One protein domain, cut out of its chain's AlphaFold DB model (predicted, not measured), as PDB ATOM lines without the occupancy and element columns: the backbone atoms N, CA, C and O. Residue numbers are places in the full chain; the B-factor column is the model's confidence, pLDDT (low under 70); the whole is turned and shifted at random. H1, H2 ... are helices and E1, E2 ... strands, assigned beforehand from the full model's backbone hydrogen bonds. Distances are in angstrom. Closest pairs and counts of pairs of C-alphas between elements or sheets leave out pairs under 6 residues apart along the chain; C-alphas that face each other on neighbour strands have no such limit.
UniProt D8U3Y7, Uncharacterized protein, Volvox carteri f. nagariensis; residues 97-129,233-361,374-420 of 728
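What this domain is: This is residues 97 to 129, 233 to 361 and 374 to 420 of the 728 residues of an uncharacterized protein of Volvox carteri f. nagariensis (UniProt D8U3Y7). H5 and H11 cross in the core, the long helix H9 crosses both, and H10 packs on H5 and H9. Residues 322 to 334 of H9 reach out of this core as an arm towards H8 and H7, with H1 next to it; E1, H12 and residues 401 to 413 lie towards the other end of the longest axis. The printed part has 209 residues, with twelve named helices and one named strand in the order H1 to H11, E1, H12; the class is mostly helix. It is compact, with a radius of gyration of the C-alphas of 18.3 A and spans of 57 by 47 by 31 A.

How they stand to each other: H1, residues 98 to 107, only just touches residues 329 to 333 of H9, residues 322 to 349, with 3 pairs of C-alphas within 8 A, the closest Gln 104 and Ala 329 at 7.4 A. H9 is the hub, touching six helices. H2, residues 115 to 121, touches residues 377 to 378 of H11, residues 375 to 389, closest C-alphas Asp 117 and Pro 377, 6.8 A. H3, residues 240 to 246, only just touches H9, with 3 pairs, closest C-alphas Ala 246 and Val 346, 5.6 A. H4, residues 248 to 252, touches no helix. H5, residues 256 to 275, touches H11 at a steep tilt of 66 degrees, opposite ways, closest C-alphas Ala 262 and Tyr 383, 4.7 A. H5 also touches H10, residues 353 to 360, about perpendicular at 78 degrees, closest C-alphas Ala 271 and Ala 356, 5.0 A. H6, residues 279 to 284, touches H5 only at the corner. H7, residues 301 to 306, is close but not clearly touching H8, residues 313 to 320. E1, residues 390 to 394, pairs with no named strand; H12, residues 395 to 400, touches no helix. Every O i to N i+4 pair is within hydrogen-bond range in H1, H2, H6, H7, H8, H10, H11 and H12, against 11 of 16 in H5, 21 of 24 in H9, 1 of 3 in H3 and 0 of 1 in H4, where O i to N i+3 gives 3 of 4 in H3 and 1 of 2 in H4.

Where its parts are: H1 begins at C-alpha 98 (294.333, 284.020, 150.457). H5 is 27.9 A long, H9 39.1 A and H11 20.7 A. H12 ends at C-alpha 400 (308.422, 241.099, 166.873).

The domain as a whole: Residues 130 to 232 and 362 to 373 are not printed, with C-alpha gaps of 26.7 A and 6.3 A. The link H6 to H7 is long. Residues 97 to 111, 129, 296 to 319 and 402 to 413 have pLDDT under 70.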
ATOM      1  N   ASP A  97     296.952 282.303 154.053       57.19
ATOM      2  CA  ASP A  97     297.062 283.458 153.154       57.19
ATOM      3  C   ASP A  97     296.215 283.258 151.871       57.19
ATOM      4  O   ASP A  97     296.512 282.394 151.033       57.19
ATOM      5  N   PRO A  98     295.177 284.090 151.647       52.66
ATOM      6  CA  PRO A  98     294.333 284.020 150.457       52.66
ATOM      7  C   PRO A  98     295.070 284.219 149.120       52.66
ATOM      8  O   PRO A  98     294.546 283.795 148.090       52.66
ATOM      9  N   LEU A  99     296.246 284.861 149.101       49.62
ATOM     10  CA  LEU A  99     297.041 285.091 147.887       49.62
ATOM     11  C   LEU A  99     297.863 283.863 147.491       49.62
ATOM     12  O   LEU A  99     297.845 283.480 146.320       49.62
ATOM     13  N   VAL A 100     298.527 283.216 148.457       57.50
ATOM     14  CA  VAL A 100     299.189 281.909 148.257       57.50
ATOM     15  C   VAL A 100     298.165 280.909 147.726       57.50
ATOM     16  O   VAL A 100     298.407 280.192 146.754       57.50
ATOM     17  N   TRP A 101     296.964 280.954 148.302       59.25
ATOM     18  CA  TRP A 101     295.824 280.171 147.865       59.25
ATOM     19  C   TRP A 101     295.365 280.489 146.432       59.25
ATOM     20  O   TRP A 101     295.192 279.576 145.625       59.25
ATOM     21  N   GLN A 102     295.174 281.764 146.082       58.44
ATOM     22  CA  GLN A 102     294.722 282.162 144.745       58.44
ATOM     23  C   GLN A 102     295.725 281.762 143.650       58.44
ATOM     24  O   GLN A 102     295.320 281.231 142.615       58.44
ATOM     25  N   LEU A 103     297.025 281.947 143.894       54.72
ATOM     26  CA  LEU A 103     298.081 281.561 142.954       54.72
ATOM     27  C   LEU A 103     298.128 280.043 142.740       54.72
ATOM     28  O   LEU A 103     298.290 279.585 141.611       54.72
ATOM     29  N   GLN A 104     297.908 279.254 143.796       62.56
ATOM     30  CA  GLN A 104     297.769 277.805 143.659       62.56
ATOM     31  C   GLN A 104     296.519 277.424 142.867       62.56
ATOM     32  O   GLN A 104     296.585 276.524 142.038       62.56
ATOM     33  N   GLN A 105     295.395 278.120 143.064       57.38
ATOM     34  CA  GLN A 105     294.175 277.870 142.294       57.38
ATOM     35  C   GLN A 105     294.393 278.090 140.792       57.38
ATOM     36  O   GLN A 105     293.958 277.271 139.981       57.38
ATOM     37  N   GLU A 106     295.076 279.167 140.410       57.06
ATOM     38  CA  GLU A 106     295.354 279.520 139.011       57.06
ATOM     39  C   GLU A 106     296.306 278.532 138.307       57.06
ATOM     40  O   GLU A 106     296.230 278.384 137.090       57.06
ATOM     41  N   GLN A 107     297.128 277.784 139.053       55.00
ATOM     42  CA  GLN A 107     298.034 276.762 138.504       55.00
ATOM     43  C   GLN A 107     297.385 275.383 138.294       55.00
ATOM     44  O   GLN A 107     297.964 274.510 137.648       55.00
ATOM     45  N   ILE A 108     296.161 275.174 138.785       54.50
ATOM     46  CA  ILE A 108     295.418 273.925 138.592       54.50
ATOM     47  C   ILE A 108     294.719 273.980 137.231       54.50
ATOM     48  O   ILE A 108     293.555 274.367 137.157       54.50
ATOM     49  N   VAL A 109     295.405 273.613 136.147       54.84
ATOM     50  CA  VAL A 109     294.787 273.587 134.800       54.84
ATOM     51  C   VAL A 109     294.829 272.195 134.152       54.84
ATOM     52  O   VAL A 109     294.036 271.913 133.259       54.84
ATOM     53  N   SER A 110     295.668 271.274 134.638       59.09
ATOM     54  CA  SER A 110     295.829 269.924 134.073       59.09
ATOM     55  C   SER A 110     295.823 268.853 135.169       59.09
ATOM     56  O   SER A 110     296.288 269.135 136.277       59.09
ATOM     57  N   PRO A 111     295.332 267.624 134.902       65.06
ATOM     58  CA  PRO A 111     295.665 266.493 135.763       65.06
ATOM     59  C   PRO A 111     297.190 266.303 135.797       65.06
ATOM     60  O   PRO A 111     297.872 266.595 134.812       65.06
ATOM     61  N   PHE A 112     297.719 265.802 136.916       76.81
ATOM     62  CA  PHE A 112     299.155 265.507 137.031       76.81
ATOM     63  C   PHE A 112     299.603 264.370 136.127       76.81
ATOM     64  O   PHE A 112     300.767 264.324 135.763       76.81
ATOM     65  N   TYR A 113     298.691 263.464 135.788       82.62
ATOM     66  CA  TYR A 113     298.927 262.394 134.839       82.62
ATOM     67  C   TYR A 113     297.666 262.122 134.028       82.62
ATOM     68  O   TYR A 113     296.536 262.337 134.467       82.62
ATOM     69  N   THR A 114     297.878 261.623 132.826       85.75
ATOM     70  CA  THR A 114     296.851 261.123 131.921       85.75
ATOM     71  C   THR A 114     297.000 259.613 131.750       85.75
ATOM     72  O   THR A 114     298.033 259.028 132.086       85.75
ATOM     73  N   GLU A 115     295.984 258.960 131.185       85.94
ATOM     74  CA  GLU A 115     296.093 257.544 130.812       85.94
ATOM     75  C   GLU A 115     297.250 257.303 129.834       85.94
ATOM     76  O   GLU A 115     297.915 256.276 129.923       85.94
ATOM     77  N   SER A 116     297.554 258.260 128.948       88.12
ATOM     78  CA  SER A 116     298.681 258.143 128.020       88.12
ATOM     79  C   SER A 116     300.038 258.287 128.718       88.12
ATOM     80  O   SER A 116     300.986 257.595 128.347       88.12
ATOM     81  N   ASP A 117     300.150 259.114 129.763       90.50
ATOM     82  CA  ASP A 117     301.351 259.156 130.611       90.50
ATOM     83  C   ASP A 117     301.598 257.800 131.267       90.50
ATOM     84  O   ASP A 117     302.709 257.272 131.208       90.50
ATOM     85  N   LEU A 118     300.548 257.193 131.823       92.88
ATOM     86  CA  LEU A 118     300.656 255.892 132.473       92.88
ATOM     87  C   LEU A 118     300.837 254.742 131.489       92.88
ATOM     88  O   LEU A 118     301.575 253.814 131.797       92.88
ATOM     89  N   ALA A 119     300.261 254.812 130.292       91.94
ATOM     90  CA  ALA A 119     300.542 253.853 129.230       91.94
ATOM     91  C   ALA A 119     302.018 253.905 128.803       91.94
ATOM     92  O   ALA A 119     302.602 252.868 128.504       91.94
ATOM     93  N   ARG A 120     302.660 255.083 128.824       92.38
ATOM     94  CA  ARG A 120     304.110 255.207 128.588       92.38
ATOM     95  C   ARG A 120     304.927 254.663 129.759       92.38
ATOM     96  O   ARG A 120     305.883 253.913 129.549       92.38
ATOM     97  N   LEU A 121     304.543 255.020 130.986       94.44
ATOM     98  CA  LEU A 121     305.220 254.582 132.209       94.44
ATOM     99  C   LEU A 121     305.129 253.067 132.414       94.44
ATOM    100  O   LEU A 121     306.134 252.459 132.757       94.44
ATOM    101  N   LEU A 122     303.965 252.466 132.156       95.12
ATOM    102  CA  LEU A 122     303.663 251.038 132.298       95.12
ATOM    103  C   LEU A 122     303.483 250.346 130.930       95.12
ATOM    104  O   LEU A 122     302.621 249.482 130.775       95.12
ATOM    105  N   HIS A 123     304.263 250.709 129.911       94.62
ATOM    106  CA  HIS A 123     304.084 250.191 128.542       94.62
ATOM    107  C   HIS A 123     304.119 248.653 128.431       94.62
ATOM    108  O   HIS A 123     303.478 248.083 127.547       94.62
ATOM    109  N   TRP A 124     304.805 247.964 129.352       95.00
ATOM    110  CA  TRP A 124     304.848 246.495 129.417       95.00
ATOM    111  C   TRP A 124     303.522 245.851 129.847       95.00
ATOM    112  O   TRP A 124     303.339 244.642 129.704       95.00
ATOM    113  N   CYS A 125     302.585 246.638 130.377       93.81
ATOM    114  CA  CYS A 125     301.262 246.158 130.753       93.81
ATOM    115  C   CYS A 125     300.305 246.027 129.564       93.81
ATOM    116  O   CYS A 125     299.179 245.571 129.750       93.81
ATOM    117  N   SER A 126     300.715 246.420 128.354       88.31
ATOM    118  CA  SER A 126     299.907 246.187 127.159       88.31
ATOM    119  C   SER A 126     299.886 244.694 126.790       88.31
ATOM    120  O   SER A 126     300.888 243.979 126.924       88.31
ATOM    121  N   ASN A 127     298.737 244.204 126.315       75.56
ATOM    122  CA  ASN A 127     298.568 242.800 125.917       75.56
ATOM    123  C   ASN A 127     299.545 242.392 124.798       75.56
ATOM    124  O   ASN A 127     300.045 241.264 124.788       75.56
ATOM    125  N   ASP A 128     299.878 243.325 123.903       75.06
ATOM    126  CA  ASP A 128     300.781 243.091 122.772       75.06
ATOM    127  C   ASP A 128     302.200 242.725 123.221       75.06
ATOM    128  O   ASP A 128     302.827 241.829 122.648       75.06
ATOM    129  N   THR A 129     302.708 243.364 124.280       69.88
ATOM    130  CA  THR A 129     304.028 243.039 124.839       69.88
ATOM    131  C   THR A 129     304.083 241.641 125.450       69.88
ATOM    132  O   THR A 129     305.104 240.963 125.343       69.88
ATOM    133  N   SER A 233     306.634 247.981 149.717       94.69
ATOM    134  CA  SER A 233     306.756 249.089 150.666       94.69
ATOM    135  C   SER A 233     308.190 249.605 150.700       94.69
ATOM    136  O   SER A 233     309.092 249.020 150.086       94.69
ATOM    137  N   ALA A 234     308.440 250.660 151.477       92.00
ATOM    138  CA  ALA A 234     309.803 251.133 151.737       92.00
ATOM    139  C   ALA A 234     310.716 250.078 152.396       92.00
ATOM    140  O   ALA A 234     311.941 250.190 152.312       92.00
ATOM    141  N   ALA A 235     310.142 249.030 152.991       89.88
ATOM    142  CA  ALA A 235     310.882 247.908 153.550       89.88
ATOM    143  C   ALA A 235     311.304 246.866 152.507       89.88
ATOM    144  O   ALA A 235     312.361 246.257 152.632       89.88
ATOM    145  N   THR A 236     310.486 246.602 151.496       90.88
ATOM    146  CA  THR A 236     310.630 245.385 150.680       90.88
ATOM    147  C   THR A 236     311.154 245.640 149.278       90.88
ATOM    148  O   THR A 236     311.698 244.721 148.662       90.88
ATOM    149  N   PHE A 237     311.032 246.871 148.775       92.31
ATOM    150  CA  PHE A 237     311.468 247.215 147.426       92.31
ATOM    151  C   PHE A 237     312.982 247.023 147.231       92.31
ATOM    152  O   PHE A 237     313.766 246.975 148.186       92.31
ATOM    153  N   ARG A 238     313.443 246.920 145.980       90.25
ATOM    154  CA  ARG A 238     314.815 246.473 145.661       90.25
ATOM    155  C   ARG A 238     315.924 247.338 146.267       90.25
ATOM    156  O   ARG A 238     317.028 246.835 146.477       90.25
ATOM    157  N   ALA A 239     315.655 248.609 146.563       90.38
ATOM    158  CA  ALA A 239     316.617 249.516 147.186       90.38
ATOM    159  C   ALA A 239     316.333 249.821 148.671       90.38
ATOM    160  O   ALA A 239     316.976 250.709 149.235       90.38
ATOM    161  N   ALA A 240     315.464 249.049 149.332       88.94
ATOM    162  CA  ALA A 240     315.089 249.241 150.736       88.94
ATOM    163  C   ALA A 240     316.287 249.348 151.690       88.94
ATOM    164  O   ALA A 240     316.312 250.189 152.579       88.94
ATOM    165  N   ARG A 241     317.363 248.582 151.462       87.94
ATOM    166  CA  ARG A 241     318.567 248.651 152.316       87.94
ATOM    167  C   ARG A 241     319.287 250.003 152.284       87.94
ATOM    168  O   ARG A 241     320.032 250.309 153.207       87.94
ATOM    169  N   MET A 242     319.117 250.783 151.219       90.19
ATOM    170  CA  MET A 242     319.745 252.102 151.064       90.19
ATOM    171  C   MET A 242     318.768 253.243 151.338       90.19
ATOM    172  O   MET A 242     319.213 254.363 151.590       90.19
ATOM    173  N   VAL A 243     317.457 252.967 151.310       89.94
ATOM    174  CA  VAL A 243     316.434 254.002 151.471       89.94
ATOM    175  C   VAL A 243     316.587 254.713 152.805       89.94
ATOM    176  O   VAL A 243     316.546 255.935 152.820       89.94
ATOM    177  N   GLY A 244     316.881 253.982 153.888       87.44
ATOM    178  CA  GLY A 244     316.937 254.551 155.234       87.44
ATOM    179  C   GLY A 244     317.945 255.692 155.390       87.44
ATOM    180  O   GLY A 244     317.646 256.687 156.042       87.44
ATOM    181  N   GLY A 245     319.105 255.593 154.733       88.56
ATOM    182  CA  GLY A 245     320.079 256.688 154.695       88.56
ATOM    183  C   GLY A 245     319.643 257.836 153.782       88.56
ATOM    184  O   GLY A 245     319.841 259.001 154.116       88.56
ATOM    185  N   ALA A 246     319.017 257.519 152.647       89.75
ATOM    186  CA  ALA A 246     318.592 258.515 151.668       89.75
ATOM    187  C   ALA A 246     317.407 259.368 152.157       89.75
ATOM    188  O   ALA A 246     317.368 260.563 151.876       89.75
ATOM    189  N   VAL A 247     316.483 258.785 152.929       92.69
ATOM    190  CA  VAL A 247     315.320 259.482 153.510       92.69
ATOM    191  C   VAL A 247     315.593 260.031 154.910       92.69
ATOM    192  O   VAL A 247     314.680 260.496 155.579       92.69
ATOM    193  N   GLY A 248     316.840 260.014 155.392       90.56
ATOM    194  CA  GLY A 248     317.161 260.504 156.738       90.56
ATOM    195  C   GLY A 248     316.748 261.965 156.968       90.56
ATOM    196  O   GLY A 248     316.318 262.321 158.062       90.56
ATOM    197  N   SER A 249     316.807 262.798 155.924       87.94
ATOM    198  CA  SER A 249     316.363 264.198 155.967       87.94
ATOM    199  C   SER A 249     314.843 264.367 156.047       87.94
ATOM    200  O   SER A 249     314.382 265.430 156.452       87.94
ATOM    201  N   TRP A 250     314.068 263.338 155.699       92.75
ATOM    202  CA  TRP A 250     312.604 263.389 155.694       92.75
ATOM    203  C   TRP A 250     312.028 263.405 157.106       92.75
ATOM    204  O   TRP A 250     310.961 263.958 157.311       92.75
ATOM    205  N   ARG A 251     312.775 262.908 158.100       90.94
ATOM    206  CA  ARG A 251     312.396 262.948 159.522       90.94
ATOM    207  C   ARG A 251     312.020 264.348 160.025       90.94
ATOM    208  O   ARG A 251     311.302 264.465 161.010       90.94
ATOM    209  N   ALA A 252     312.570 265.396 159.410       87.50
ATOM    210  CA  ALA A 252     312.308 266.782 159.790       87.50
ATOM    211  C   ALA A 252     311.040 267.368 159.150       87.50
ATOM    212  O   ALA A 252     310.709 268.512 159.443       87.50
ATOM    213  N   VAL A 253     310.388 266.621 158.259       84.50
ATOM    214  CA  VAL A 253     309.235 267.063 157.480       84.50
ATOM    215  C   VAL A 253     307.987 266.394 158.049       84.50
ATOM    216  O   VAL A 253     308.002 265.197 158.347       84.50
ATOM    217  N   GLU A 254     306.929 267.172 158.255       82.62
ATOM    218  CA  GLU A 254     305.668 266.649 158.787       82.62
ATOM    219  C   GLU A 254     305.056 265.641 157.799       82.62
ATOM    220  O   GLU A 254     305.152 265.811 156.581       82.62
ATOM    221  N   ASP A 255     304.457 264.564 158.315       83.00
ATOM    222  CA  ASP A 255     303.858 263.486 157.518       83.00
ATOM    223  C   ASP A 255     304.812 262.835 156.488       83.00
ATOM    224  O   ASP A 255     304.381 262.310 155.463       83.00
ATOM    225  N   ALA A 256     306.134 262.887 156.661       87.88
ATOM    226  CA  ALA A 256     307.020 262.385 155.608       87.88
ATOM    227  C   ALA A 256     306.938 260.861 155.393       87.88
ATOM    228  O   ALA A 256     307.299 260.352 154.326       87.88
ATOM    229  N   ASP A 257     306.469 260.136 156.406       87.62
ATOM    230  CA  ASP A 257     306.218 258.700 156.382       87.62
ATOM    231  C   ASP A 257     305.185 258.304 155.319       87.62
ATOM    232  O   ASP A 257     305.414 257.329 154.603       87.62
ATOM    233  N   MET A 258     304.129 259.100 155.100       86.88
ATOM    234  CA  MET A 258     303.104 258.773 154.093       86.88
ATOM    235  C   MET A 258     303.603 258.805 152.639       86.88
ATOM    236  O   MET A 258     302.903 258.352 151.732       86.88
ATOM    237  N   PHE A 259     304.798 259.345 152.383       92.75
ATOM    238  CA  PHE A 259     305.391 259.393 151.042       92.75
ATOM    239  C   PHE A 259     306.383 258.255 150.775       92.75
ATOM    240  O   PHE A 259     306.865 258.112 149.646       92.75
ATOM    241  N   LEU A 260     306.703 257.437 151.781       94.50
ATOM    242  CA  LEU A 260     307.689 256.363 151.655       94.50
ATOM    243  C   LEU A 260     307.235 255.269 150.678       94.50
ATOM    244  O   LEU A 260     308.041 254.782 149.880       94.50
ATOM    245  N   ASP A 261     305.947 254.942 150.661       94.25
ATOM    246  CA  ASP A 261     305.412 253.899 149.777       94.25
ATOM    247  C   ASP A 261     305.259 254.396 148.341       94.25
ATOM    248  O   ASP A 261     305.575 253.676 147.391       94.25
ATOM    249  N   ALA A 262     304.893 255.671 148.172       96.12
ATOM    250  CA  ALA A 262     304.912 256.339 146.875       96.12
ATOM    251  C   ALA A 262     306.331 256.358 146.278       96.12
ATOM    252  O   ALA A 262     306.505 256.140 145.076       96.12
ATOM    253  N   LEU A 263     307.362 256.557 147.110       96.56
ATOM    254  CA  LEU A 263     308.765 256.467 146.707       96.56
ATOM    255  C   LEU A 263     309.166 255.045 146.307       96.56
ATOM    256  O   LEU A 263     309.773 254.877 145.247       96.56
ATOM    257  N   ALA A 264     308.823 254.039 147.114       96.62
ATOM    258  CA  ALA A 264     309.116 252.640 146.811       96.62
ATOM    259  C   ALA A 264     308.491 252.214 145.470       96.62
ATOM    260  O   ALA A 264     309.177 251.677 144.596       96.62
ATOM    261  N   LEU A 265     307.214 252.547 145.268       97.56
ATOM    262  CA  LEU A 265     306.473 252.279 144.040       97.56
ATOM    263  C   LEU A 265     307.051 253.025 142.829       97.56
ATOM    264  O   LEU A 265     307.282 252.424 141.776       97.56
ATOM    265  N   SER A 266     307.351 254.319 142.984       97.81
ATOM    266  CA  SER A 266     307.976 255.124 141.928       97.81
ATOM    267  C   SER A 266     309.338 254.560 141.525       97.81
ATOM    268  O   SER A 266     309.662 254.521 140.339       97.81
ATOM    269  N   TYR A 267     310.135 254.089 142.488       97.75
ATOM    270  CA  TYR A 267     311.429 253.470 142.217       97.75
ATOM    271  C   TYR A 267     311.285 252.176 141.408       97.75
ATOM    272  O   TYR A 267     311.971 252.018 140.397       97.75
ATOM    273  N   GLU A 268     310.391 251.267 141.807       98.00
ATOM    274  CA  GLU A 268     310.179 250.001 141.094       98.00
ATOM    275  C   GLU A 268     309.744 250.233 139.640       98.00
ATOM    276  O   GLU A 268     310.331 249.656 138.719       98.00
ATOM    277  N   VAL A 269     308.807 251.156 139.406       97.50
ATOM    278  CA  VAL A 269     308.378 251.528 138.049       97.50
ATOM    279  C   VAL A 269     309.520 252.169 137.261       97.50
ATOM    280  O   VAL A 269     309.843 251.727 136.158       97.50
ATOM    281  N   ALA A 270     310.164 253.195 137.816       96.81
ATOM    282  CA  ALA A 270     311.123 254.008 137.079       96.81
ATOM    283  C   ALA A 270     312.449 253.283 136.808       96.81
ATOM    284  O   ALA A 270     313.028 253.413 135.723       96.81
ATOM    285  N   ALA A 271     312.975 252.558 137.799       96.38
ATOM    286  CA  ALA A 271     314.292 251.929 137.734       96.38
ATOM    287  C   ALA A 271     314.242 250.520 137.126       96.38
ATOM    288  O   ALA A 271     315.173 250.136 136.402       96.38
ATOM    289  N   HIS A 272     313.168 249.769 137.379       96.12
ATOM    290  CA  HIS A 272     313.080 248.356 137.013       96.12
ATOM    291  C   HIS A 272     312.049 248.063 135.925       96.12
ATOM    292  O   HIS A 272     312.355 247.245 135.051       96.12
ATOM    293  N   GLY A 273     310.905 248.749 135.921       95.75
ATOM    294  CA  GLY A 273     309.845 248.544 134.934       95.75
ATOM    295  C   GLY A 273     309.385 247.085 134.903       95.75
ATOM    296  O   GLY A 273     309.154 246.492 135.955       95.75
ATOM    297  N   GLU A 274     309.378 246.458 133.722       95.75
ATOM    298  CA  GLU A 274     309.027 245.033 133.563       95.75
ATOM    299  C   GLU A 274     309.909 244.067 134.377       95.75
ATOM    300  O   GLU A 274     309.530 242.928 134.619       95.75
ATOM    301  N   ARG A 275     311.108 244.499 134.797       96.00
ATOM    302  CA  ARG A 275     312.042 243.671 135.582       96.00
ATOM    303  C   ARG A 275     311.767 243.733 137.085       96.00
ATOM    304  O   ARG A 275     312.479 243.096 137.874       96.00
ATOM    305  N   SER A 276     310.812 244.554 137.513       96.38
ATOM    306  CA  SER A 276     310.345 244.550 138.894       96.38
ATOM    307  C   SER A 276     309.697 243.193 139.197       96.38
ATOM    308  O   SER A 276     308.954 242.692 138.356       96.38
ATOM    309  N   PRO A 277     309.932 242.567 140.368       95.88
ATOM    310  CA  PRO A 277     309.214 241.342 140.720       95.88
ATOM    311  C   PRO A 277     307.711 241.608 140.904       95.88
ATOM    312  O   PRO A 277     306.915 240.684 140.825       95.88
ATOM    313  N   TRP A 278     307.325 242.878 141.070       97.81
ATOM    314  CA  TRP A 278     305.939 243.329 141.126       97.81
ATOM    315  C   TRP A 278     305.365 243.708 139.756       97.81
ATOM    316  O   TRP A 278     304.236 244.177 139.709       97.81
ATOM    317  N   ALA A 279     306.086 243.540 138.639       96.88
ATOM    318  CA  ALA A 279     305.672 244.067 137.332       96.88
ATOM    319  C   ALA A 279     304.240 243.676 136.926       96.88
ATOM    320  O   ALA A 279     303.501 244.529 136.436       96.88
ATOM    321  N   ASP A 280     303.831 242.429 137.178       96.19
ATOM    322  CA  ASP A 280     302.476 241.950 136.885       96.19
ATOM    323  C   ASP A 280     301.427 242.526 137.841       96.19
ATOM    324  O   ASP A 280     300.348 242.923 137.403       96.19
ATOM    325  N   TYR A 281     301.763 242.656 139.124       98.00
ATOM    326  CA  TYR A 281     300.914 243.323 140.108       98.00
ATOM    327  C   TYR A 281     300.719 244.811 139.774       98.00
ATOM    328  O   TYR A 281     299.597 245.310 139.779       98.00
ATOM    329  N   LEU A 282     301.777 245.504 139.346       97.44
ATOM    330  CA  LEU A 282     301.706 246.892 138.874       97.44
ATOM    331  C   LEU A 282     300.787 247.056 137.652       97.44
ATOM    332  O   LEU A 282     300.284 248.153 137.387       97.44
ATOM    333  N   CYS A 283     300.549 245.978 136.901       96.56
ATOM    334  CA  CYS A 283     299.592 245.966 135.805       96.56
ATOM    335  C   CYS A 283     298.133 245.781 136.246       96.56
ATOM    336  O   CYS A 283     297.243 246.154 135.484       96.56
ATOM    337  N   LEU A 284     297.880 245.260 137.452       95.88
ATOM    338  CA  LEU A 284     296.539 245.158 138.042       95.88
ATOM    339  C   LEU A 284     296.062 246.473 138.672       95.88
ATOM    340  O   LEU A 284     294.851 246.718 138.749       95.88
ATOM    341  N   LEU A 285     296.992 247.327 139.104       96.19
ATOM    342  CA  LEU A 285     296.672 248.595 139.755       96.19
ATOM    343  C   LEU A 285     295.851 249.536 138.848       96.19
ATOM    344  O   LEU A 285     296.109 249.607 137.641       96.19
ATOM    345  N   PRO A 286     294.889 250.295 139.413       92.94
ATOM    346  CA  PRO A 286     294.158 251.319 138.677       92.94
ATOM    347  C   PRO A 286     295.083 252.311 137.960       92.94
ATOM    348  O   PRO A 286     296.106 252.756 138.488       92.94
ATOM    349  N   ARG A 287     294.697 252.690 136.737       90.50
ATOM    350  CA  ARG A 287     295.375 253.747 135.965       90.50
ATOM    351  C   ARG A 287     294.845 255.134 136.285       90.50
ATOM    352  O   ARG A 287     295.479 256.122 135.960       90.50
ATOM    353  N   SER A 288     293.685 255.230 136.911       86.31
ATOM    354  CA  SER A 288     293.076 256.505 137.239       86.31
ATOM    355  C   SER A 288     292.455 256.427 138.617       86.31
ATOM    356  O   SER A 288     291.867 255.413 138.990       86.31
ATOM    357  N   TYR A 289     292.585 257.529 139.340       85.62
ATOM    358  CA  TYR A 289     291.956 257.759 140.629       85.62
ATOM    359  C   TYR A 289     291.140 259.050 140.551       85.62
ATOM    360  O   TYR A 289     291.352 259.985 141.320       85.62
ATOM    361  N   GLY A 290     290.247 259.124 139.556       70.75
ATOM    362  CA  GLY A 290     289.459 260.324 139.245       70.75
ATOM    363  C   GLY A 290     288.636 260.851 140.424       70.75
ATOM    364  O   GLY A 290     288.492 262.063 140.570       70.75
ATOM    365  N   GLY A 291     288.198 259.956 141.316       75.38
ATOM    366  CA  GLY A 291     287.462 260.311 142.527       75.38
ATOM    367  C   GLY A 291     288.283 261.048 143.590       75.38
ATOM    368  O   GLY A 291     287.705 261.707 144.447       75.38
ATOM    369  N   LEU A 292     289.622 261.002 143.541       81.94
ATOM    370  CA  LEU A 292     290.461 261.698 144.515       81.94
ATOM    371  C   LEU A 292     290.521 263.207 144.219       81.94
ATOM    372  O   LEU A 292     291.063 263.601 143.178       81.94
ATOM    373  N   PRO A 293     290.116 264.084 145.162       79.25
ATOM    374  CA  PRO A 293     290.206 265.540 145.046       79.25
ATOM    375  C   PRO A 293     291.562 266.050 144.559       79.25
ATOM    376  O   PRO A 293     291.632 266.961 143.734       79.25
ATOM    377  N   VAL A 294     292.654 265.433 145.018       80.56
ATOM    378  CA  VAL A 294     294.024 265.822 144.660       80.56
ATOM    379  C   VAL A 294     294.360 265.573 143.179       80.56
ATOM    380  O   VAL A 294     295.248 266.239 142.637       80.56
ATOM    381  N   HIS A 295     293.608 264.715 142.480       77.88
ATOM    382  CA  HIS A 295     293.764 264.407 141.049       77.88
ATOM    383  C   HIS A 295     292.634 264.946 140.168       77.88
ATOM    384  O   HIS A 295     292.714 264.840 138.943       77.88
ATOM    385  N   THR A 296     291.625 265.579 140.766       68.12
ATOM    386  CA  THR A 296     290.530 266.189 140.010       68.12
ATOM    387  C   THR A 296     291.046 267.206 139.007       68.12
ATOM    388  O   THR A 296     291.854 268.094 139.320       68.12
ATOM    389  N   ARG A 297     290.555 267.076 137.775       64.06
ATOM    390  CA  ARG A 297     290.768 268.075 136.739       64.06
ATOM    391  C   ARG A 297     289.961 269.311 137.112       64.06
ATOM    392  O   ARG A 297     288.745 269.233 137.251       64.06
ATOM    393  N   ARG A 298     290.599 270.480 137.139       50.91
ATOM    394  CA  ARG A 298     289.872 271.735 136.928       50.91
ATOM    395  C   ARG A 298     289.592 271.846 135.434       50.91
ATOM    396  O   ARG A 298     290.132 272.715 134.758       50.91
ATOM    397  N   VAL A 299     288.777 270.943 134.884       46.31
ATOM    398  CA  VAL A 299     288.128 271.315 133.633       46.31
ATOM    399  C   VAL A 299     287.187 272.433 134.041       46.31
ATOM    400  O   VAL A 299     286.343 272.236 134.913       46.31
ATOM    401  N   MET A 300     287.388 273.631 133.490       44.25
ATOM    402  CA  MET A 300     286.365 274.675 133.511       44.25
ATOM    403  C   MET A 300     285.046 273.967 133.204       44.25
ATOM    404  O   MET A 300     284.920 273.413 132.114       44.25
ATOM    405  N   ALA A 301     284.131 273.877 134.174       45.84
ATOM    406  CA  ALA A 301     282.948 273.015 134.085       45.84
ATOM    407  C   ALA A 301     282.175 273.233 132.766       45.84
ATOM    408  O   ALA A 301     281.605 272.309 132.187       45.84
ATOM    409  N   THR A 302     282.270 274.449 132.226       44.97
ATOM    410  CA  THR A 302     281.757 274.884 130.927       44.97
ATOM    411  C   THR A 302     282.358 274.139 129.723       44.97
ATOM    412  O   THR A 302     281.632 273.805 128.794       44.97
ATOM    413  N   VAL A 303     283.661 273.841 129.723       45.34
ATOM    414  CA  VAL A 303     284.362 273.130 128.635       45.34
ATOM    415  C   VAL A 303     284.229 271.611 128.778       45.34
ATOM    416  O   VAL A 303     284.077 270.928 127.774       45.34
ATOM    417  N   ALA A 304     284.212 271.073 130.004       46.91
ATOM    418  CA  ALA A 304     283.991 269.637 130.244       46.91
ATOM    419  C   ALA A 304     282.623 269.189 129.720       46.91
ATOM    420  O   ALA A 304     282.532 268.191 129.009       46.91
ATOM    421  N   THR A 305     281.593 269.992 130.005       47.84
ATOM    422  CA  THR A 305     280.228 269.776 129.509       47.84
ATOM    423  C   THR A 305     280.161 269.887 127.982       47.84
ATOM    424  O   THR A 305     279.492 269.087 127.338       47.84
ATOM    425  N   ALA A 306     280.889 270.837 127.382       47.81
ATOM    426  CA  ALA A 306     280.930 271.013 125.927       47.81
ATOM    427  C   ALA A 306     281.718 269.912 125.187       47.81
ATOM    428  O   ALA A 306     281.453 269.665 124.015       47.81
ATOM    429  N   LEU A 307     282.675 269.259 125.856       43.53
ATOM    430  CA  LEU A 307     283.514 268.194 125.292       43.53
ATOM    431  C   LEU A 307     283.048 266.778 125.666       43.53
ATOM    432  O   LEU A 307     283.728 265.815 125.329       43.53
ATOM    433  N   GLY A 308     281.913 266.635 126.357       41.53
ATOM    434  CA  GLY A 308     281.355 265.326 126.707       41.53
ATOM    435  C   GLY A 308     282.171 264.540 127.739       41.53
ATOM    436  O   GLY A 308     282.000 263.329 127.844       41.53
ATOM    437  N   PHE A 309     283.045 265.193 128.516       43.69
ATOM    438  CA  PHE A 309     283.740 264.517 129.612       43.69
ATOM    439  C   PHE A 309     282.743 264.228 130.740       43.69
ATOM    440  O   PHE A 309     282.204 265.141 131.360       43.69
ATOM    441  N   SER A 310     282.523 262.944 131.002       42.19
ATOM    442  CA  SER A 310     281.497 262.400 131.895       42.19
ATOM    443  C   SER A 310     281.797 262.513 133.392       42.19
ATOM    444  O   SER A 310     281.025 261.983 134.186       42.19
ATOM    445  N   ASP A 311     282.855 263.223 133.802       49.00
ATOM    446  CA  ASP A 311     283.149 263.452 135.224       49.00
ATOM    447  C   ASP A 311     283.119 264.944 135.635       49.00
ATOM    448  O   ASP A 311     284.102 265.497 136.135       49.00
ATOM    449  N   PRO A 312     281.994 265.658 135.411       48.91
ATOM    450  CA  PRO A 312     281.773 266.990 135.974       48.91
ATOM    451  C   PRO A 312     281.570 266.956 137.501       48.91
ATOM    452  O   PRO A 312     281.555 268.011 138.140       48.91
ATOM    453  N   GLY A 313     281.419 265.762 138.090       55.50
ATOM    454  CA  GLY A 313     280.987 265.562 139.468       55.50
ATOM    455  C   GLY A 313     281.972 266.112 140.488       55.50
ATOM    456  O   GLY A 313     281.596 266.938 141.316       55.50
ATOM    457  N   VAL A 314     283.248 265.725 140.417       57.75
ATOM    458  CA  VAL A 314     284.169 266.036 141.523       57.75
ATOM    459  C   VAL A 314     284.595 267.508 141.545       57.75
ATOM    460  O   VAL A 314     284.731 268.098 142.612       57.75
ATOM    461  N   ALA A 315     284.748 268.159 140.387       58.94
ATOM    462  CA  ALA A 315     285.044 269.595 140.339       58.94
ATOM    463  C   ALA A 315     283.869 270.445 140.858       58.94
ATOM    464  O   ALA A 315     284.095 271.409 141.591       58.94
ATOM    465  N   SER A 316     282.631 270.059 140.515       61.84
ATOM    466  CA  SER A 316     281.413 270.660 141.074       61.84
ATOM    467  C   SER A 316     281.309 270.404 142.576       61.84
ATOM    468  O   SER A 316     280.944 271.294 143.337       61.84
ATOM    469  N   LEU A 317     281.691 269.213 143.028       62.97
ATOM    470  CA  LEU A 317     281.689 268.865 144.440       62.97
ATOM    471  C   LEU A 317     282.703 269.721 145.218       62.97
ATOM    472  O   LEU A 317     282.356 270.337 146.219       62.97
ATOM    473  N   LEU A 318     283.925 269.904 144.713       64.31
ATOM    474  CA  LEU A 318     284.915 270.775 145.364       64.31
ATOM    475  C   LEU A 318     284.509 272.257 145.420       64.31
ATOM    476  O   LEU A 318     285.024 272.988 146.270       64.31
ATOM    477  N   SER A 319     283.619 272.741 144.544       65.00
ATOM    478  CA  SER A 319     283.050 274.087 144.714       65.00
ATOM    479  C   SER A 319     282.068 274.178 145.878       65.00
ATOM    480  O   SER A 319     282.075 275.205 146.555       65.00
ATOM    481  N   GLU A 320     281.301 273.116 146.139       70.06
ATOM    482  CA  GLU A 320     280.342 273.046 147.251       70.06
ATOM    483  C   GLU A 320     281.031 272.820 148.609       70.06
ATOM    484  O   GLU A 320     280.509 273.236 149.640       70.06
ATOM    485  N   PHE A 321     282.247 272.254 148.616       70.50
ATOM    486  CA  PHE A 321     283.029 271.988 149.832       70.50
ATOM    487  C   PHE A 321     284.357 272.778 149.860       70.50
ATOM    488  O   PHE A 321     285.431 272.227 149.586       70.50
ATOM    489  N   PRO A 322     284.348 274.083 150.226       71.12
ATOM    490  CA  PRO A 322     285.550 274.929 150.268       71.12
ATOM    491  C   PRO A 322     286.682 274.366 151.133       71.12
ATOM    492  O   PRO A 322     287.858 274.610 150.867       71.12
ATOM    493  N   SER A 323     286.310 273.639 152.178       71.50
ATOM    494  CA  SER A 323     287.174 272.952 153.128       71.50
ATOM    495  C   SER A 323     287.942 271.793 152.499       71.50
ATOM    496  O   SER A 323     289.173 271.832 152.455       71.50
ATOM    497  N   LEU A 324     287.233 270.845 151.890       73.19
ATOM    498  CA  LEU A 324     287.834 269.759 151.126       73.19
ATOM    499  C   LEU A 324     288.709 270.282 149.983       73.19
ATOM    500  O   LEU A 324     289.825 269.808 149.772       73.19
ATOM    501  N   ARG A 325     288.250 271.324 149.281       75.31
ATOM    502  CA  ARG A 325     289.046 271.998 148.250       75.31
ATOM    503  C   ARG A 325     290.371 272.523 148.805       75.31
ATOM    504  O   ARG A 325     291.399 272.331 148.157       75.31
ATOM    505  N   ARG A 326     290.360 273.161 149.986       76.50
ATOM    506  CA  ARG A 326     291.571 273.625 150.695       76.50
ATOM    507  C   ARG A 326     292.528 272.486 150.999       76.50
ATOM    508  O   ARG A 326     293.702 272.583 150.649       76.50
ATOM    509  N   LEU A 327     292.024 271.398 151.570       79.62
ATOM    510  CA  LEU A 327     292.833 270.222 151.890       79.62
ATOM    511  C   LEU A 327     293.437 269.579 150.637       79.62
ATOM    512  O   LEU A 327     294.635 269.300 150.609       79.62
ATOM    513  N   ALA A 328     292.648 269.418 149.573       81.25
ATOM    514  CA  ALA A 328     293.103 268.848 148.309       81.25
ATOM    515  C   ALA A 328     294.244 269.661 147.681       81.25
ATOM    516  O   ALA A 328     295.234 269.097 147.218       81.25
ATOM    517  N   ALA A 329     294.135 270.990 147.688       79.12
ATOM    518  CA  ALA A 329     295.174 271.868 147.161       79.12
ATOM    519  C   ALA A 329     296.411 271.946 148.072       79.12
ATOM    520  O   ALA A 329     297.523 271.900 147.547       79.12
ATOM    521  N   LYS A 330     296.248 271.955 149.406       82.06
ATOM    522  CA  LYS A 330     297.378 271.803 150.342       82.06
ATOM    523  C   LYS A 330     298.143 270.514 150.039       82.06
ATOM    524  O   LYS A 330     299.348 270.556 149.802       82.06
ATOM    525  N   ARG A 331     297.438 269.379 149.956       84.88
ATOM    526  CA  ARG A 331     298.053 268.072 149.681       84.88
ATOM    527  C   ARG A 331     298.731 268.036 148.315       84.88
ATOM    528  O   ARG A 331     299.824 267.503 148.175       84.88
ATOM    529  N   ARG A 332     298.115 268.649 147.305       84.00
ATOM    530  CA  ARG A 332     298.676 268.783 145.957       84.00
ATOM    531  C   ARG A 332     299.999 269.548 145.943       84.00
ATOM    532  O   ARG A 332     300.952 269.122 145.291       84.00
ATOM    533  N   ALA A 333     300.048 270.671 146.650       82.94
ATOM    534  CA  ALA A 333     301.249 271.481 146.757       82.94
ATOM    535  C   ALA A 333     302.348 270.744 147.535       82.94
ATOM    536  O   ALA A 333     303.484 270.702 147.070       82.94
ATOM    537  N   GLN A 334     301.999 270.076 148.642       84.56
ATOM    538  CA  GLN A 334     302.921 269.190 149.360       84.56
ATOM    539  C   GLN A 334     303.487 268.106 148.435       84.56
ATOM    540  O   GLN A 334     304.701 267.957 148.360       84.56
ATOM    541  N   LEU A 335     302.645 267.414 147.661       88.94
ATOM    542  CA  LEU A 335     303.095 266.390 146.714       88.94
ATOM    543  C   LEU A 335     304.093 266.927 145.694       88.94
ATOM    544  O   LEU A 335     305.092 266.263 145.443       88.94
ATOM    545  N   SER A 336     303.841 268.113 145.141       86.88
ATOM    546  CA  SER A 336     304.732 268.737 144.154       86.88
ATOM    547  C   SER A 336     306.074 269.121 144.785       86.88
ATOM    548  O   SER A 336     307.132 268.797 144.250       86.88
ATOM    549  N   LEU A 337     306.040 269.740 145.971       84.06
ATOM    550  CA  LEU A 337     307.244 270.115 146.716       84.06
ATOM    551  C   LEU A 337     308.078 268.884 147.089       84.06
ATOM    552  O   LEU A 337     309.290 268.865 146.863       84.06
ATOM    553  N   PHE A 338     307.437 267.834 147.604       89.12
ATOM    554  CA  PHE A 338     308.099 266.569 147.904       89.12
ATOM    555  C   PHE A 338     308.672 265.928 146.643       89.12
ATOM    556  O   PHE A 338     309.824 265.494 146.670       89.12
ATOM    557  N   ALA A 339     307.913 265.898 145.542       90.81
ATOM    558  CA  ALA A 339     308.346 265.311 144.277       90.81
ATOM    559  C   ALA A 339     309.677 265.906 143.814       90.81
ATOM    560  O   ALA A 339     310.615 265.161 143.519       90.81
ATOM    561  N   ASP A 340     309.759 267.235 143.760       86.12
ATOM    562  CA  ASP A 340     310.886 267.938 143.154       86.12
ATOM    563  C   ASP A 340     312.082 268.084 144.092       86.12
ATOM    564  O   ASP A 340     313.226 267.939 143.652       86.12
ATOM    565  N   HIS A 341     311.844 268.330 145.381       86.19
ATOM    566  CA  HIS A 341     312.921 268.663 146.313       86.19
ATOM    567  C   HIS A 341     313.452 267.473 147.106       86.19
ATOM    568  O   HIS A 341     314.615 267.489 147.512       86.19
ATOM    569  N   LEU A 342     312.628 266.449 147.334       91.06
ATOM    570  CA  LEU A 342     312.966 265.346 148.230       91.06
ATOM    571  C   LEU A 342     312.981 264.010 147.493       91.06
ATOM    572  O   LEU A 342     314.025 263.364 147.403       91.06
ATOM    573  N   ALA A 343     311.857 263.609 146.911       94.50
ATOM    574  CA  ALA A 343     311.685 262.306 146.286       94.50
ATOM    575  C   ALA A 343     312.573 262.115 145.056       94.50
ATOM    576  O   ALA A 343     313.240 261.087 144.951       94.50
ATOM    577  N   ARG A 344     312.669 263.107 144.161       94.56
ATOM    578  CA  ARG A 344     313.568 263.034 142.998       94.56
ATOM    579  C   ARG A 344     315.032 262.937 143.421       94.56
ATOM    580  O   ARG A 344     315.778 262.138 142.857       94.56
ATOM    581  N   TYR A 345     315.440 263.701 144.437       94.50
ATOM    582  CA  TYR A 345     316.794 263.625 144.985       94.50
ATOM    583  C   TYR A 345     317.084 262.228 145.543       94.50
ATOM    584  O   TYR A 345     318.070 261.600 145.148       94.50
ATOM    585  N   VAL A 346     316.184 261.696 146.376       95.31
ATOM    586  CA  VAL A 346     316.297 260.336 146.915       95.31
ATOM    587  C   VAL A 346     316.353 259.307 145.793       95.31
ATOM    588  O   VAL A 346     317.279 258.501 145.777       95.31
ATOM    589  N   LEU A 347     315.456 259.381 144.802       96.00
ATOM    590  CA  LEU A 347     315.489 258.509 143.629       96.00
ATOM    591  C   LEU A 347     316.875 258.529 142.982       96.00
ATOM    592  O   LEU A 347     317.466 257.475 142.797       96.00
ATOM    593  N   THR A 348     317.443 259.703 142.694       95.94
ATOM    594  CA  THR A 348     318.774 259.803 142.068       95.94
ATOM    595  C   THR A 348     319.925 259.271 142.927       95.94
ATOM    596  O   THR A 348     320.984 258.949 142.380       95.94
ATOM    597  N   ALA A 349     319.743 259.167 144.244       95.44
ATOM    598  CA  ALA A 349     320.718 258.582 145.159       95.44
ATOM    599  C   ALA A 349     320.643 257.045 145.210       95.44
ATOM    600  O   ALA A 349     321.635 256.399 145.550       95.44
ATOM    601  N   LEU A 350     319.503 256.447 144.848       95.50
ATOM    602  CA  LEU A 350     319.327 254.995 144.822       95.50
ATOM    603  C   LEU A 350     319.963 254.368 143.563       95.50
ATOM    604  O   LEU A 350     320.055 255.013 142.509       95.50
ATOM    605  N   PRO A 351     320.384 253.087 143.604       95.75
ATOM    606  CA  PRO A 351     320.998 252.436 142.450       95.75
ATOM    607  C   PRO A 351     320.088 252.409 141.229       95.75
ATOM    608  O   PRO A 351     318.906 252.096 141.324       95.75
ATOM    609  N   GLY A 352     320.642 252.760 140.068       95.38
ATOM    610  CA  GLY A 352     319.882 252.899 138.821       95.38
ATOM    611  C   GLY A 352     318.961 254.124 138.764       95.38
ATOM    612  O   GLY A 352     318.447 254.448 137.692       95.38
ATOM    613  N   GLY A 353     318.797 254.849 139.871       95.56
ATOM    614  CA  GLY A 353     317.843 255.939 139.990       95.56
ATOM    615  C   GLY A 353     318.217 257.199 139.211       95.56
ATOM    616  O   GLY A 353     317.329 257.852 138.677       95.56
ATOM    617  N   ARG A 354     319.511 257.506 139.013       95.56
ATOM    618  CA  ARG A 354     319.928 258.590 138.090       95.56
ATOM    619  C   ARG A 354     319.469 258.333 136.659       95.56
ATOM    620  O   ARG A 354     318.919 259.221 136.018       95.56
ATOM    621  N   SER A 355     319.671 257.109 136.171       94.75
ATOM    622  CA  SER A 355     319.229 256.705 134.834       94.75
ATOM    623  C   SER A 355     317.705 256.708 134.730       94.75
ATOM    624  O   SER A 355     317.167 257.082 133.693       94.75
ATOM    625  N   ALA A 356     317.013 256.310 135.800       94.88
ATOM    626  CA  ALA A 356     315.559 256.381 135.890       94.88
ATOM    627  C   ALA A 356     315.058 257.832 135.811       94.88
ATOM    628  O   ALA A 356     314.256 258.154 134.941       94.88
ATOM    629  N   ALA A 357     315.602 258.724 136.640       94.19
ATOM    630  CA  ALA A 357     315.265 260.143 136.647       94.19
ATOM    631  C   ALA A 357     315.546 260.813 135.293       94.19
ATOM    632  O   ALA A 357     314.722 261.586 134.819       94.19
ATOM    633  N   ALA A 358     316.656 260.474 134.627       92.75
ATOM    634  CA  ALA A 358     316.973 260.994 133.297       92.75
ATOM    635  C   ALA A 358     315.954 260.562 132.225       92.75
ATOM    636  O   ALA A 358     315.584 261.374 131.379       92.75
ATOM    637  N   ARG A 359     315.471 259.308 132.271       91.56
ATOM    638  CA  ARG A 359     314.402 258.825 131.374       91.56
ATOM    639  C   ARG A 359     313.075 259.531 131.626       91.56
ATOM    640  O   ARG A 359     312.332 259.764 130.681       91.56
ATOM    641  N   LEU A 360     312.779 259.838 132.887       93.00
ATOM    642  CA  LEU A 360     311.538 260.503 133.267       93.00
ATOM    643  C   LEU A 360     311.565 262.002 132.965       93.00
ATOM    644  O   LEU A 360     310.571 262.517 132.481       93.00
ATOM    645  N   GLY A 361     312.695 262.684 133.163       89.19
ATOM    646  CA  GLY A 361     312.825 264.138 133.008       89.19
ATOM    647  C   GLY A 361     312.817 264.673 131.570       89.19
ATOM    648  O   GLY A 361     313.226 265.811 131.360       89.19
ATOM    649  N   LEU A 374     307.817 262.889 132.808       94.00
ATOM    650  CA  LEU A 374     306.979 261.810 133.337       94.00
ATOM    651  C   LEU A 374     307.178 261.568 134.840       94.00
ATOM    652  O   LEU A 374     306.490 260.722 135.412       94.00
ATOM    653  N   TRP A 375     308.098 262.280 135.500       94.56
ATOM    654  CA  TRP A 375     308.348 262.092 136.933       94.56
ATOM    655  C   TRP A 375     307.154 262.499 137.783       94.56
ATOM    656  O   TRP A 375     306.695 261.714 138.609       94.56
ATOM    657  N   LEU A 376     306.651 263.717 137.584       92.31
ATOM    658  CA  LEU A 376     305.528 264.226 138.358       92.31
ATOM    659  C   LEU A 376     304.250 263.395 138.114       92.31
ATOM    660  O   LEU A 376     303.615 263.016 139.101       92.31
ATOM    661  N   PRO A 377     303.919 262.999 136.862       93.12
ATOM    662  CA  PRO A 377     302.881 262.006 136.601       93.12
ATOM    663  C   PRO A 377     303.032 260.710 137.405       93.12
ATOM    664  O   PRO A 377     302.088 260.284 138.075       93.12
ATOM    665  N   LEU A 378     304.225 260.106 137.376       95.88
ATOM    666  CA  LEU A 378     304.514 258.869 138.099       95.88
ATOM    667  C   LEU A 378     304.352 259.045 139.610       95.88
ATOM    668  O   LEU A 378     303.714 258.218 140.251       95.88
ATOM    669  N   TRP A 379     304.909 260.121 140.165       96.00
ATOM    670  CA  TRP A 379     304.871 260.406 141.596       96.00
ATOM    671  C   TRP A 379     303.440 260.564 142.108       96.00
ATOM    672  O   TRP A 379     303.055 259.956 143.105       96.00
ATOM    673  N   HIS A 380     302.622 261.338 141.392       93.88
ATOM    674  CA  HIS A 380     301.222 261.534 141.747       93.88
ATOM    675  C   HIS A 380     300.409 260.243 141.637       93.88
ATOM    676  O   HIS A 380     299.586 259.980 142.511       93.88
ATOM    677  N   TRP A 381     300.629 259.433 140.597       95.62
ATOM    678  CA  TRP A 381     299.984 258.123 140.490       95.62
ATOM    679  C   TRP A 381     300.421 257.192 141.623       95.62
ATOM    680  O   TRP A 381     299.578 256.566 142.256       95.62
ATOM    681  N   ALA A 382     301.717 257.148 141.934       96.94
ATOM    682  CA  ALA A 382     302.243 256.294 142.988       96.94
ATOM    683  C   ALA A 382     301.700 256.680 144.371       96.94
ATOM    684  O   ALA A 382     301.362 255.803 145.162       96.94
ATOM    685  N   TYR A 383     301.558 257.979 144.646       95.50
ATOM    686  CA  TYR A 383     300.891 258.458 145.854       95.50
ATOM    687  C   TYR A 383     299.423 258.030 145.912       95.50
ATOM    688  O   TYR A 383     298.983 257.528 146.941       95.50
ATOM    689  N   ALA A 384     298.678 258.183 144.811       94.06
ATOM    690  CA  ALA A 384     297.281 257.756 144.735       94.06
ATOM    691  C   ALA A 384     297.133 256.259 145.034       94.06
ATOM    692  O   ALA A 384     296.289 255.863 145.834       94.06
ATOM    693  N   VAL A 385     297.991 255.434 144.424       96.06
ATOM    694  CA  VAL A 385     298.046 253.992 144.670       96.06
ATOM    695  C   VAL A 385     298.328 253.718 146.138       96.06
ATOM    696  O   VAL A 385     297.526 253.051 146.781       96.06
ATOM    697  N   ALA A 386     299.438 254.240 146.667       95.19
ATOM    698  CA  ALA A 386     299.835 254.011 148.049       95.19
ATOM    699  C   ALA A 386     298.693 254.377 148.998       95.19
ATOM    700  O   ALA A 386     298.226 253.534 149.750       95.19
ATOM    701  N   LYS A 387     298.147 255.588 148.867       92.56
ATOM    702  CA  LYS A 387     297.133 256.095 149.785       92.56
ATOM    703  C   LYS A 387     295.819 255.306 149.763       92.56
ATOM    704  O   LYS A 387     295.177 255.191 150.799       92.56
ATOM    705  N   THR A 388     295.434 254.765 148.608       93.38
ATOM    706  CA  THR A 388     294.143 254.075 148.426       93.38
ATOM    707  C   THR A 388     294.219 252.556 148.581       93.38
ATOM    708  O   THR A 388     293.173 251.914 148.662       93.38
ATOM    709  N   ARG A 389     295.422 251.966 148.542       95.38
ATOM    710  CA  ARG A 389     295.619 250.505 148.455       95.38
ATOM    711  C   ARG A 389     296.582 249.935 149.493       95.38
ATOM    712  O   ARG A 389     296.632 248.718 149.648       95.38
ATOM    713  N   SER A 390     297.378 250.760 150.173       95.31
ATOM    714  CA  SER A 390     298.277 250.250 151.208       95.31
ATOM    715  C   SER A 390     297.497 249.855 152.456       95.31
ATOM    716  O   SER A 390     296.634 250.609 152.900       95.31
ATOM    717  N   VAL A 391     297.874 248.740 153.072       93.25
ATOM    718  CA  VAL A 391     297.501 248.445 154.460       93.25
ATOM    719  C   VAL A 391     298.592 248.947 155.392       93.25
ATOM    720  O   VAL A 391     299.778 248.820 155.088       93.25
ATOM    721  N   THR A 392     298.203 249.514 156.528       91.56
ATOM    722  CA  THR A 392     299.154 249.967 157.543       91.56
ATOM    723  C   THR A 392     299.603 248.789 158.398       91.56
ATOM    724  O   THR A 392     298.788 248.007 158.885       91.56
ATOM    725  N   VAL A 393     300.913 248.667 158.595       90.75
ATOM    726  CA  VAL A 393     301.524 247.662 159.461       90.75
ATOM    727  C   VAL A 393     302.427 248.357 160.474       90.75
ATOM    728  O   VAL A 393     303.304 249.143 160.108       90.75
ATOM    729  N   GLY A 394     302.257 248.036 161.758       90.12
ATOM    730  CA  GLY A 394     303.137 248.539 162.807       90.12
ATOM    731  C   GLY A 394     304.564 248.016 162.625       90.12
ATOM    732  O   GLY A 394     304.797 246.808 162.558       90.12
ATOM    733  N   VAL A 395     305.558 248.905 162.594       88.69
ATOM    734  CA  VAL A 395     306.967 248.505 162.421       88.69
ATOM    735  C   VAL A 395     307.427 247.592 163.561       88.69
ATOM    736  O   VAL A 395     308.228 246.680 163.354       88.69
ATOM    737  N   GLU A 396     306.906 247.803 164.768       85.69
ATOM    738  CA  GLU A 396     307.219 246.955 165.915       85.69
ATOM    739  C   GLU A 396     306.606 245.554 165.796       85.69
ATOM    740  O   GLU A 396     307.257 244.573 166.143       85.69
ATOM    741  N   GLU A 397     305.404 245.435 165.232       83.06
ATOM    742  CA  GLU A 397     304.774 244.140 164.957       83.06
ATOM    743  C   GLU A 397     305.601 243.329 163.951       83.06
ATOM    744  O   GLU A 397     305.884 242.150 164.169       83.06
ATOM    745  N   VAL A 398     306.116 243.998 162.914       81.56
ATOM    746  CA  VAL A 398     307.051 243.396 161.953       81.56
ATOM    747  C   VAL A 398     308.348 242.949 162.623       81.56
ATOM    748  O   VAL A 398     308.874 241.891 162.283       81.56
ATOM    749  N   ARG A 399     308.892 243.738 163.560       81.19
ATOM    750  CA  ARG A 399     310.125 243.386 164.289       81.19
ATOM    751  C   ARG A 399     309.921 242.213 165.248       81.19
ATOM    752  O   ARG A 399     310.837 241.412 165.421       81.19
ATOM    753  N   GLN A 400     308.755 242.133 165.888       77.25
ATOM    754  CA  GLN A 400     308.422 241.099 166.873       77.25
ATOM    755  C   GLN A 400     308.031 239.770 166.231       77.25
ATOM    756  O   GLN A 400     308.313 238.711 166.804       77.25
ATOM    757  N   GLY A 401     307.428 239.800 165.040       70.31
ATOM    758  CA  GLY A 401     307.288 238.612 164.213       70.31
ATOM    759  C   GLY A 401     308.674 238.014 163.989       70.31
ATOM    760  O   GLY A 401     309.520 238.628 163.348       70.31
ATOM    761  N   LYS A 402     308.938 236.809 164.514       58.72
ATOM    762  CA  LYS A 402     310.248 236.111 164.453       58.72
ATOM    763  C   LYS A 402     310.770 235.832 163.029       58.72
ATOM    764  O   LYS A 402     311.804 235.192 162.870       58.72
ATOM    765  N   GLY A 403     310.074 236.331 162.017       55.44
ATOM    766  CA  GLY A 403     310.407 236.274 160.610       55.44
ATOM    767  C   GLY A 403     310.258 237.624 159.909       55.44
ATOM    768  O   GLY A 403     309.754 237.669 158.791       55.44
ATOM    769  N   GLY A 404     310.595 238.717 160.611       56.22
ATOM    770  CA  GLY A 404     310.365 240.096 160.173       56.22
ATOM    771  C   GLY A 404     310.690 240.326 158.704       56.22
ATOM    772  O   GLY A 404     311.576 239.659 158.185       56.22
ATOM    773  N   LEU A 405     309.957 241.249 158.057       59.56
ATOM    774  CA  LEU A 405     309.996 241.524 156.612       59.56
ATOM    775  C   LEU A 405     311.371 241.195 156.033       59.56
ATOM    776  O   LEU A 405     312.361 241.871 156.309       59.56
ATOM    777  N   VAL A 406     311.443 240.094 155.294       59.81
ATOM    778  CA  VAL A 406     312.685 239.654 154.679       59.81
ATOM    779  C   VAL A 406     312.663 240.198 153.264       59.81
ATOM    780  O   VAL A 406     311.856 239.770 152.441       59.81
ATOM    781  N   ALA A 407     313.540 241.158 152.975       59.06
ATOM    782  CA  ALA A 407     313.703 241.630 151.607       59.06
ATOM    783  C   ALA A 407     314.103 240.451 150.705       59.06
ATOM    784  O   ALA A 407     314.788 239.528 151.155       59.06
ATOM    785  N   SER A 408     313.729 240.509 149.425       53.56
ATOM    786  CA  SER A 408     314.147 239.539 148.401       53.56
ATOM    787  C   SER A 408     315.663 239.279 148.505       53.56
ATOM    788  O   SER A 408     316.468 240.132 148.132       53.56
ATOM    789  N   GLY A 409     316.068 238.142 149.085       58.59
ATOM    790  CA  GLY A 409     317.474 237.838 149.393       58.59
ATOM    791  C   GLY A 409     317.863 237.758 150.877       58.59
ATOM    792  O   GLY A 409     319.052 237.835 151.181       58.59
ATOM    793  N   GLY A 410     316.916 237.607 151.808       66.00
ATOM    794  CA  GLY A 410     317.216 237.051 153.136       66.00
ATOM    795  C   GLY A 410     317.711 238.031 154.203       66.00
ATOM    796  O   GLY A 410     317.963 237.607 155.327       66.00
ATOM    797  N   ALA A 411     317.883 239.319 153.895       61.31
ATOM    798  CA  ALA A 411     318.329 240.275 154.910       61.31
ATOM    799  C   ALA A 411     317.159 240.933 155.627       61.31
ATOM    800  O   ALA A 411     316.155 241.283 155.002       61.31
ATOM    801  N   ALA A 412     317.380 241.174 156.918       66.88
ATOM    802  CA  ALA A 412     316.515 241.993 157.742       66.88
ATOM    803  C   ALA A 412     316.323 243.373 157.109       66.88
ATOM    804  O   ALA A 412     317.275 244.022 156.657       66.88
ATOM    805  N   VAL A 413     315.072 243.808 157.083       67.94
ATOM    806  CA  VAL A 413     314.697 245.143 156.649       67.94
ATOM    807  C   VAL A 413     315.246 246.194 157.608       67.94
ATOM    808  O   VAL A 413     315.081 246.105 158.824       67.94
ATOM    809  N   VAL A 414     315.872 247.225 157.039       76.38
ATOM    810  CA  VAL A 414     316.351 248.397 157.776       76.38
ATOM    811  C   VAL A 414     315.354 249.530 157.559       76.38
ATOM    812  O   VAL A 414     315.488 250.309 156.618       76.38
ATOM    813  N   MET A 415     314.339 249.604 158.420       82.94
ATOM    814  CA  MET A 415     313.464 250.777 158.479       82.94
ATOM    815  C   MET A 415     314.143 251.906 159.257       82.94
ATOM    816  O   MET A 415     314.819 251.619 160.253       82.94
ATOM    817  N   PRO A 416     313.953 253.176 158.858       85.12
ATOM    818  CA  PRO A 416     314.356 254.300 159.690       85.12
ATOM    819  C   PRO A 416     313.715 254.217 161.083       85.12
ATOM    820  O   PRO A 416     312.578 253.775 161.235       85.12
ATOM    821  N   ASP A 417     314.443 254.660 162.105       87.81
ATOM    822  CA  ASP A 417     314.011 254.634 163.510       87.81
ATOM    823  C   ASP A 417     312.786 255.517 163.792       87.81
ATOM    824  O   ASP A 417     312.053 255.270 164.746       87.81
ATOM    825  N   TRP A 418     312.576 256.540 162.964       90.12
ATOM    826  CA  TRP A 418     311.478 257.496 163.071       90.12
ATOM    827  C   TRP A 418     310.166 257.008 162.447       90.12
ATOM    828  O   TRP A 418     309.132 257.622 162.688       90.12
ATOM    829  N   VAL A 419     310.193 255.915 161.682       90.81
ATOM    830  CA  VAL A 419     308.999 255.328 161.067       90.81
ATOM    831  C   VAL A 419     308.358 254.363 162.062       90.81
ATOM    832  O   VAL A 419     308.971 253.363 162.445       90.81
ATOM    833  N   GLN A 420     307.141 254.678 162.504       89.44
ATOM    834  CA  GLN A 420     306.379 253.851 163.454       89.44
ATOM    835  C   GLN A 420     305.439 252.879 162.740       89.44
ATOM    836  O   GLN A 420     305.274 251.737 163.171       89.44
TER     837      GLN A 420